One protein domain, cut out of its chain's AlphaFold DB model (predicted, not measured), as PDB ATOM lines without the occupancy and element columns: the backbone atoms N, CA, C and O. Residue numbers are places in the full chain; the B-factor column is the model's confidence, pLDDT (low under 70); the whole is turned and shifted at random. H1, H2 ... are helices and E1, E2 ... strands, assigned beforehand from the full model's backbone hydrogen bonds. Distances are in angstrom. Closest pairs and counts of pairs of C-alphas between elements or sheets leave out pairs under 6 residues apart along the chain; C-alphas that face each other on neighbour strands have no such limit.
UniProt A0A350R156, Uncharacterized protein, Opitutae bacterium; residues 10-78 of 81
ATOM      1  N   ALA A  10     145.021 120.699 178.678       93.81
ATOM      2  CA  ALA A  10     146.243 119.952 178.955       93.81
ATOM      3  C   ALA A  10     146.586 119.115 177.725       93.81
ATOM      4  O   ALA A  10     145.687 118.526 177.128       93.81
ATOM      5  N   VAL A  11     147.865 119.073 177.350       95.56
ATOM      6  CA  VAL A  11     148.351 118.328 176.184       95.56
ATOM      7  C   VAL A  11     149.563 117.495 176.587       95.56
ATOM      8  O   VAL A  11     150.476 117.993 177.240       95.56
ATOM      9  N   PHE A  12     149.567 116.229 176.182       94.94
ATOM     10  CA  PHE A  12     150.636 115.265 176.394       94.94
ATOM     11  C   PHE A  12     150.990 114.624 175.056       94.94
ATOM     12  O   PHE A  12     150.110 114.187 174.316       94.94
ATOM     13  N   ARG A  13     152.284 114.560 174.752       94.06
ATOM     14  CA  ARG A  13     152.807 113.958 173.525       94.06
ATOM     15  C   ARG A  13     153.593 112.700 173.866       94.06
ATOM     16  O   ARG A  13     154.416 112.716 174.780       94.06
ATOM     17  N   THR A  14     153.360 111.648 173.097       92.56
ATOM     18  CA  THR A  14     154.143 110.410 173.095       92.56
ATOM     19  C   THR A  14     154.576 110.089 171.664       92.56
ATOM     20  O   THR A  14     154.228 110.808 170.724       92.56
ATOM     21  N   ASP A  15     155.325 109.001 171.488       90.31
ATOM     22  CA  ASP A  15     155.688 108.501 170.156       90.31
ATOM     23  C   ASP A  15     154.474 107.936 169.394       90.31
ATOM     24  O   ASP A  15     154.474 107.877 168.167       90.31
ATOM     25  N   GLU A  16     153.417 107.549 170.115       91.44
ATOM     26  CA  GLU A  16     152.203 106.957 169.540       91.44
ATOM     27  C   GLU A  16     151.180 108.018 169.107       91.44
ATOM     28  O   GLU A  16     150.354 107.767 168.226       91.44
ATOM     29  N   GLY A  17     151.232 109.220 169.690       95.75
ATOM     30  CA  GLY A  17     150.282 110.278 169.374       95.75
ATOM     31  C   GLY A  17     150.254 111.428 170.375       95.75
ATOM     32  O   GLY A  17     151.201 111.684 171.122       95.75
ATOM     33  N   ILE A  18     149.138 112.153 170.365       97.62
ATOM     34  CA  ILE A  18     148.891 113.313 171.220       97.62
ATOM     35  C   ILE A  18     147.588 113.091 171.980       97.62
ATOM     36  O   ILE A  18     146.524 112.919 171.387       97.62
ATOM     37  N   THR A  19     147.669 113.133 173.303       97.00
ATOM     38  CA  THR A  19     146.508 113.160 174.190       97.00
ATOM     39  C   THR A  19     146.274 114.589 174.640       97.00
ATOM     40  O   THR A  19     147.199 115.257 175.093       97.00
ATOM     41  N   PHE A  20     145.038 115.065 174.564       95.56
ATOM     42  CA  PHE A  20     144.677 116.359 175.129       95.56
ATOM     43  C   PHE A  20     143.337 116.299 175.845       95.56
ATOM     44  O   PHE A  20     142.456 115.519 175.489       95.56
ATOM     45  N   SER A  21     143.185 117.123 176.876       92.81
ATOM     46  CA  SER A  21     141.969 117.191 177.679       92.81
ATOM     47  C   SER A  21     141.506 118.623 177.856       92.81
ATOM     48  O   SER A  21     142.315 119.518 178.109       92.81
ATOM     49  N   PHE A  22     140.194 118.817 177.797       89.31
ATOM     50  CA  PHE A  22     139.549 120.089 178.079       89.31
ATOM     51  C   PHE A  22     138.269 119.841 178.877       89.31
ATOM     52  O   PHE A  22     137.409 119.051 178.480       89.31
ATOM     53  N   GLY A  23     138.149 120.490 180.036       85.81
ATOM     54  CA  GLY A  23     137.067 120.195 180.974       85.81
ATOM     55  C   GLY A  23     137.137 118.746 181.470       85.81
ATOM     56  O   GLY A  23     138.159 118.333 182.007       85.81
ATOM     57  N   GLY A  24     136.044 117.993 181.316       85.69
ATOM     58  CA  GLY A  24     135.965 116.570 181.682       85.69
ATOM     59  C   GLY A  24     136.240 115.594 180.533       85.69
ATOM     60  O   GLY A  24     136.125 114.388 180.735       85.69
ATOM     61  N   HIS A  25     136.567 116.093 179.337       89.69
ATOM     62  CA  HIS A  25     136.724 115.285 178.129       89.69
ATOM     63  C   HIS A  25     138.205 115.088 177.806       89.69
ATOM     64  O   HIS A  25     139.012 116.007 177.968       89.69
ATOM     65  N   THR A  26     138.549 113.889 177.338       94.31
ATOM     66  CA  THR A  26     139.902 113.518 176.907       94.31
ATOM     67  C   THR A  26     139.843 112.979 175.489       94.31
ATOM     68  O   THR A  26     138.974 112.174 175.160       94.31
ATOM     69  N   TYR A  27     140.789 113.407 174.665       94.69
ATOM     70  CA  TYR A  27     140.882 113.070 173.257       94.69
ATOM     71  C   TYR A  27     142.266 112.514 172.961       94.69
ATOM     72  O   TYR A  27     143.261 112.932 173.558       94.69
ATOM     73  N   PHE A  28     142.321 111.588 172.012       96.69
ATOM     74  CA  PHE A  28     143.563 111.042 171.495       96.69
ATOM     75  C   PHE A  28     143.624 111.234 169.981       96.69
ATOM     76  O   PHE A  28     142.629 111.042 169.276       96.69
ATOM     77  N   VAL A  29     144.788 111.666 169.516       96.88
ATOM     78  CA  VAL A  29     145.157 111.839 168.112       96.88
ATOM     79  C   VAL A  29     146.343 110.926 167.864       96.88
ATOM     80  O   VAL A  29     147.465 111.223 168.278       96.88
ATOM     81  N   GLU A  30     146.076 109.814 167.192       96.56
ATOM     82  CA  GLU A  30     147.099 108.887 166.715       96.56
ATOM     83  C   GLU A  30     148.029 109.567 165.707       96.56
ATOM     84  O   GLU A  30     147.639 110.513 165.022       96.56
ATOM     85  N   SER A  31     149.253 109.063 165.566       94.31
ATOM     86  CA  SER A  31     150.212 109.565 164.568       94.31
ATOM     87  C   SER A  31     149.714 109.478 163.119       94.31
ATOM     88  O   SER A  31     150.121 110.277 162.276       94.31
ATOM     89  N   SER A  32     148.800 108.550 162.825       94.56
ATOM     90  CA  SER A  32     148.139 108.414 161.522       94.56
ATOM     91  C   SER A  32     146.921 109.321 161.329       94.56
ATOM     92  O   SER A  32     146.378 109.367 160.223       94.56
ATOM     93  N   ASP A  33     146.463 110.028 162.364       95.25
ATOM     94  CA  ASP A  33     145.330 110.948 162.255       95.25
ATOM     95  C   ASP A  33     145.719 112.157 161.374       95.25
ATOM     96  O   ASP A  33     146.775 112.761 161.592       95.25
ATOM     97  N   PRO A  34     144.885 112.572 160.400       92.12
ATOM     98  CA  PRO A  34     145.141 113.766 159.594       92.12
ATOM     99  C   PRO A  34     145.419 115.042 160.408       92.12
ATOM    100  O   PRO A  34     146.143 115.923 159.941       92.12
ATOM    101  N   PHE A  35     144.867 115.155 161.619       95.25
ATOM    102  CA  PHE A  35     145.092 116.287 162.514       95.25
ATOM    103  C   PHE A  35     146.469 116.255 163.200       95.25
ATOM    104  O   PHE A  35     146.943 117.296 163.655       95.25
ATOM    105  N   HIS A  36     147.158 115.110 163.239       96.81
ATOM    106  CA  HIS A  36     148.416 114.947 163.974       96.81
ATOM    107  C   HIS A  36     149.488 115.967 163.568       96.81
ATOM    108  O   HIS A  36     150.084 116.624 164.421       96.81
ATOM    109  N   ASN A  37     149.686 116.177 162.265       95.44
ATOM    110  CA  ASN A  37     150.677 117.134 161.761       95.44
ATOM    111  C   ASN A  37     150.345 118.585 162.142       95.44
ATOM    112  O   ASN A  37     151.245 119.376 162.423       95.44
ATOM    113  N   ILE A  38     149.053 118.928 162.170       96.00
ATOM    114  CA  ILE A  38     148.577 120.249 162.597       96.00
ATOM    115  C   ILE A  38     148.855 120.424 164.091       96.00
ATOM    116  O   ILE A  38     149.419 121.438 164.488       96.00
ATOM    117  N   ALA A  39     148.534 119.415 164.903       96.12
ATOM    118  CA  ALA A  39     148.774 119.423 166.340       96.12
ATOM    119  C   ALA A  39     150.267 119.537 166.695       96.12
ATOM    120  O   ALA A  39     150.621 120.281 167.604       96.12
ATOM    121  N   LEU A  40     151.158 118.861 165.961       95.94
ATOM    122  CA  LEU A  40     152.604 119.017 166.143       95.94
ATOM    123  C   LEU A  40     153.061 120.450 165.849       95.94
ATOM    124  O   LEU A  40     153.749 121.056 166.665       95.94
ATOM    125  N   LYS A  41     152.633 121.010 164.712       96.31
ATOM    126  CA  LYS A  41     152.987 122.379 164.315       96.31
ATOM    127  C   LYS A  41     152.490 123.416 165.326       96.31
ATOM    128  O   LYS A  41     153.209 124.360 165.633       96.31
ATOM    129  N   ALA A  42     151.276 123.215 165.826       96.31
ATOM    130  CA  ALA A  42     150.629 124.025 166.847       96.31
ATOM    131  C   ALA A  42     151.439 124.037 168.155       96.31
ATOM    132  O   ALA A  42     151.738 125.100 168.692       96.31
ATOM    133  N   LEU A  43     151.881 122.861 168.619       95.06
ATOM    134  CA  LEU A  43     152.721 122.735 169.814       95.06
ATOM    135  C   LEU A  43     154.087 123.407 169.649       95.06
ATOM    136  O   LEU A  43     154.520 124.101 170.564       95.06
ATOM    137  N   ASP A  44     154.734 123.254 168.491       96.44
ATOM    138  CA  ASP A  44     156.024 123.896 168.204       96.44
ATOM    139  C   ASP A  44     155.937 125.436 168.217       96.44
ATOM    140  O   ASP A  44     156.943 126.113 168.423       96.44
ATOM    141  N   GLN A  45     154.748 125.991 167.964       96.94
ATOM    142  CA  GLN A  45     154.488 127.433 167.926       96.94
ATOM    143  C   GLN A  45     153.802 127.963 169.188       96.94
ATOM    144  O   GLN A  45     153.499 129.153 169.247       96.94
ATOM    145  N   GLU A  46     153.536 127.099 170.172       94.75
ATOM    146  CA  GLU A  46     152.706 127.411 171.345       94.75
ATOM    147  C   GLU A  46     151.311 127.974 170.973       94.75
ATOM    148  O   GLU A  46     150.679 128.690 171.753       94.75
ATOM    149  N   ASP A  47     150.800 127.630 169.785       94.19
ATOM    150  CA  ASP A  47     149.465 128.001 169.314       94.19
ATOM    151  C   ASP A  47     148.463 126.899 169.665       94.19
ATOM    152  O   ASP A  47     148.422 125.841 169.045       94.19
ATOM    153  N   PHE A  48     147.617 127.145 170.662       92.56
ATOM    154  CA  PHE A  48     146.635 126.158 171.111       92.56
ATOM    155  C   PHE A  48     145.283 126.244 170.391       92.56
ATOM    156  O   PHE A  48     144.413 125.411 170.652       92.56
ATOM    157  N   VAL A  49     145.082 127.206 169.481       91.56
ATOM    158  CA  VAL A  49     143.811 127.375 168.755       91.56
ATOM    159  C   VAL A  49     143.381 126.093 168.030       91.56
ATOM    160  O   VAL A  49     142.225 125.693 168.212       91.56
ATOM    161  N   PRO A  50     144.257 125.373 167.297       94.19
ATOM    162  CA  PRO A  50     143.858 124.166 166.572       94.19
ATOM    163  C   PRO A  50     143.252 123.075 167.461       94.19
ATOM    164  O   PRO A  50     142.325 122.390 167.034       94.19
ATOM    165  N   PHE A  51     143.714 122.936 168.708       94.12
ATOM    166  CA  PHE A  51     143.158 121.962 169.651       94.12
ATOM    167  C   PHE A  51     141.706 122.285 170.004       94.12
ATOM    168  O   PHE A  51     140.868 121.389 170.009       94.12
ATOM    169  N   TYR A  52     141.377 123.557 170.241       89.81
ATOM    170  CA  TYR A  52     139.996 123.966 170.510       89.81
ATOM    171  C   TYR A  52     139.080 123.736 169.304       89.81
ATOM    172  O   TYR A  52     137.937 123.314 169.479       89.81
ATOM    173  N   VAL A  53     139.587 123.954 168.085       89.75
ATOM    174  CA  VAL A  53     138.837 123.670 166.853       89.75
ATOM    175  C   VAL A  53     138.571 122.172 166.699       89.75
ATOM    176  O   VAL A  53     137.447 121.777 166.392       89.75
ATOM    177  N   GLU A  54     139.571 121.326 166.949       92.88
ATOM    178  CA  GLU A  54     139.410 119.871 166.870       92.88
ATOM    179  C   GLU A  54     138.453 119.343 167.950       92.88
ATOM    180  O   GLU A  54     137.619 118.487 167.658       92.88
ATOM    181  N   ILE A  55     138.490 119.902 169.168       91.25
ATOM    182  CA  ILE A  55     137.501 119.614 170.221       91.25
ATOM    183  C   ILE A  55     136.092 119.951 169.730       91.25
ATOM    184  O   ILE A  55     135.213 119.093 169.756       91.25
ATOM    185  N   ALA A  56     135.876 121.175 169.238       87.56
ATOM    186  CA  ALA A  56     134.568 121.608 168.748       87.56
ATOM    187  C   ALA A  56     134.058 120.703 167.616       87.56
ATOM    188  O   ALA A  56     132.884 120.335 167.589       87.56
ATOM    189  N   ARG A  57     134.949 120.288 166.710       87.62
ATOM    190  CA  ARG A  57     134.627 119.344 165.638       87.62
ATOM    191  C   ARG A  57     134.205 117.973 166.180       87.62
ATOM    192  O   ARG A  57     133.201 117.442 165.710       87.62
ATOM    193  N   ARG A  58     134.943 117.398 167.139       89.31
ATOM    194  CA  ARG A  58     134.644 116.079 167.736       89.31
ATOM    195  C   ARG A  58     133.355 116.077 168.552       89.31
ATOM    196  O   ARG A  58     132.627 115.092 168.524       89.31
ATOM    197  N   GLU A  59     133.047 117.190 169.210       88.56
ATOM    198  CA  GLU A  59     131.815 117.388 169.986       88.56
ATOM    199  C   GLU A  59     130.604 117.772 169.105       88.56
ATOM    200  O   GLU A  59     129.525 118.072 169.608       88.56
ATOM    201  N   GLY A  60     130.757 117.763 167.774       84.75
ATOM    202  CA  GLY A  60     129.661 118.014 166.831       84.75
ATOM    203  C   GLY A  60     129.249 119.482 166.706       84.75
ATOM    204  O   GLY A  60     128.253 119.771 166.052       84.75
ATOM    205  N   LEU A  61     130.029 120.412 167.258       81.25
ATOM    206  CA  LEU A  61     129.766 121.856 167.253       81.25
ATOM    207  C   LEU A  61     130.246 122.546 165.967       81.25
ATOM    208  O   LEU A  61     130.488 123.747 165.965       81.25
ATOM    209  N   GLY A  62     130.456 121.806 164.876       73.44
ATOM    210  CA  GLY A  62     131.120 122.306 163.667       73.44
ATOM    211  C   GLY A  62     130.484 123.578 163.078       73.44
ATOM    212  O   GLY A  62     131.185 124.585 162.947       73.44
ATOM    213  N   PRO A  63     129.187 123.568 162.715       77.44
ATOM    214  CA  PRO A  63     128.510 124.736 162.151       77.44
ATOM    215  C   PRO A  63     128.403 125.904 163.136       77.44
ATOM    216  O   PRO A  63     128.732 127.029 162.775       77.44
ATOM    217  N   GLU A  64     128.008 125.650 164.383       76.44
ATOM    218  CA  GLU A  64     127.799 126.681 165.402       76.44
ATOM    219  C   GLU A  64     129.115 127.348 165.806       76.44
ATOM    220  O   GLU A  64     129.175 128.572 165.938       76.44
ATOM    221  N   PHE A  65     130.177 126.555 165.971       76.94
ATOM    222  CA  PHE A  65     131.513 127.048 166.282       76.94
ATOM    223  C   PHE A  65     132.080 127.861 165.121       76.94
ATOM    224  O   PHE A  65     132.576 128.961 165.344       76.94
ATOM    225  N   ARG A  66     131.947 127.376 163.877       78.38
ATOM    226  CA  ARG A  66     132.313 128.145 162.679       78.38
ATOM    227  C   ARG A  66     131.560 129.471 162.637       78.38
ATOM    228  O   ARG A  66     132.182 130.511 162.462       78.38
ATOM    229  N   ASP A  67     130.243 129.456 162.807       81.75
ATOM    230  CA  ASP A  67     129.416 130.659 162.691       81.75
ATOM    231  C   ASP A  67     129.688 131.659 163.826       81.75
ATOM    232  O   ASP A  67     129.552 132.868 163.637       81.75
ATOM    233  N   ALA A  68     130.069 131.178 165.011       80.94
ATOM    234  CA  ALA A  68     130.539 132.019 166.109       80.94
ATOM    235  C   ALA A  68     131.935 132.601 165.831       80.94
ATOM    236  O   ALA A  68     132.154 133.788 166.070       80.94
ATOM    237  N   LEU A  69     132.851 131.797 165.281       79.12
ATOM    238  CA  LEU A  69     134.194 132.228 164.897       79.12
ATOM    239  C   LEU A  69     134.131 133.313 163.816       79.12
ATOM    240  O   LEU A  69     134.753 134.355 163.967       79.12
ATOM    241  N   MET A  70     133.330 133.108 162.765       79.94
ATOM    242  CA  MET A  70     133.172 134.081 161.677       79.94
ATOM    243  C   MET A  70     132.580 135.399 162.180       79.94
ATOM    244  O   MET A  70     133.043 136.454 161.770       79.94
ATOM    245  N   ARG A  71     131.623 135.348 163.120       83.00
ATOM    246  CA  ARG A  71     131.109 136.555 163.785       83.00
ATOM    247  C   ARG A  71     132.207 137.310 164.533       83.00
ATOM    248  O   ARG A  71     132.357 138.503 164.315       83.00
ATOM    249  N   GLN A  72     133.013 136.622 165.345       80.88
ATOM    250  CA  GLN A  72     134.126 137.278 166.040       80.88
ATOM    251  C   GLN A  72     135.182 137.833 165.083       80.88
ATOM    252  O   GLN A  72     135.736 138.895 165.346       80.88
ATOM    253  N   VAL A  73     135.459 137.138 163.977       80.38
ATOM    254  CA  VAL A  73     136.370 137.642 162.943       80.38
ATOM    255  C   VAL A  73     135.817 138.931 162.343       80.38
ATOM    256  O   VAL A  73     136.555 139.907 162.318       80.38
ATOM    257  N   SER A  74     134.538 138.964 161.949       82.44
ATOM    258  CA  SER A  74     133.874 140.171 161.433       82.44
ATOM    259  C   SER A  74     133.910 141.339 162.422       82.44
ATOM    260  O   SER A  74     134.208 142.465 162.024       82.44
ATOM    261  N   ASP A  75     133.668 141.068 163.708       83.50
ATOM    262  CA  ASP A  75     133.721 142.077 164.772       83.50
ATOM    263  C   ASP A  75     135.141 142.656 164.945       83.50
ATOM    264  O   ASP A  75     135.307 143.844 165.219       83.50
ATOM    265  N   LEU A  76     136.179 141.828 164.771       78.75
ATOM    266  CA  LEU A  76     137.587 142.229 164.892       78.75
ATOM    267  C   LEU A  76     138.137 142.902 163.628       78.75
ATOM    268  O   LEU A  76     139.041 143.731 163.732       78.75
ATOM    269  N   SER A  77     137.627 142.551 162.445       73.75
ATOM    270  CA  SER A  77     138.067 143.126 161.169       73.75
ATOM    271  C   SER A  77     137.481 144.509 160.884       73.75
ATOM    272  O   SER A  77     137.909 145.146 159.926       73.75
ATOM    273  N   GLY A  78     136.555 145.001 161.712       61.06
ATOM    274  CA  GLY A  78     136.065 146.377 161.625       61.06
ATOM    275  C   GLY A  78     135.368 146.710 160.304       61.06
ATOM    276  O   GLY A  78     135.388 147.867 159.898       61.06
TER     277      GLY A  78
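Overview. This is residues 10 to 78 of the 81 residues of an uncharacterized protein of Opitutae bacterium (UniProt A0A350R156). A three-stranded meander, each strand the antiparallel neighbour of the one before, is a small wall with H1 and H2 crossing over one face and the other face bare. H3 leads away from H2 as an arm, and residues 70 to 78 stick out. The 69 printed residues hold, along the chain, E1, E2, E3, H1, H2 and H3; the class is mixed, helices and strands. The whole is only just loose, close to compact, with a radius of gyration of the C-alphas of 13.4 A and spans of 43 by 25 by 21 A.

Along the chain. Find C-alpha 10 at (146.243, 119.952, 178.955), where E1, residues 10 to 13, begins. E2, residues 17 to 22, covers 16.9 A, and E3, residues 25 to 30, 16.7 A. H1 holds residues 36 to 44, 12.5 A, and H2 residues 49 to 58, 14.6 A. H3, residues 62 to 77, runs 22.1 A to C-alpha 77 at (138.067, 143.126, 161.169).

Arrangement. Look first at inner strand E2: N 12 and O 19 pair it with E1 at 2.8 A, and N 27 and O 20 with E3 at 2.8 A. H1 is on the sheet at a height of 9.6 A, over E1 and E2. H2 is on the same face at 9.9 A, across the strands. H1 and H2, a helical hairpin, touch at Ala 42 and Pro 50, their closest C-alphas, 6.8 A apart. H3 is close to H2 but not clearly touching; C-alphas 56 and 62, the closest, are 6.2 A apart. In H1, H2 and H3 every O i to N i+4 pair is within hydrogen-bond range.

Size, cuts and confidence. The farthest C-alphas, Asp 15 and Gly 78, are 43.5 A apart. The printed part has no cut and its links are tight. Confidence is under 70 at residue 78.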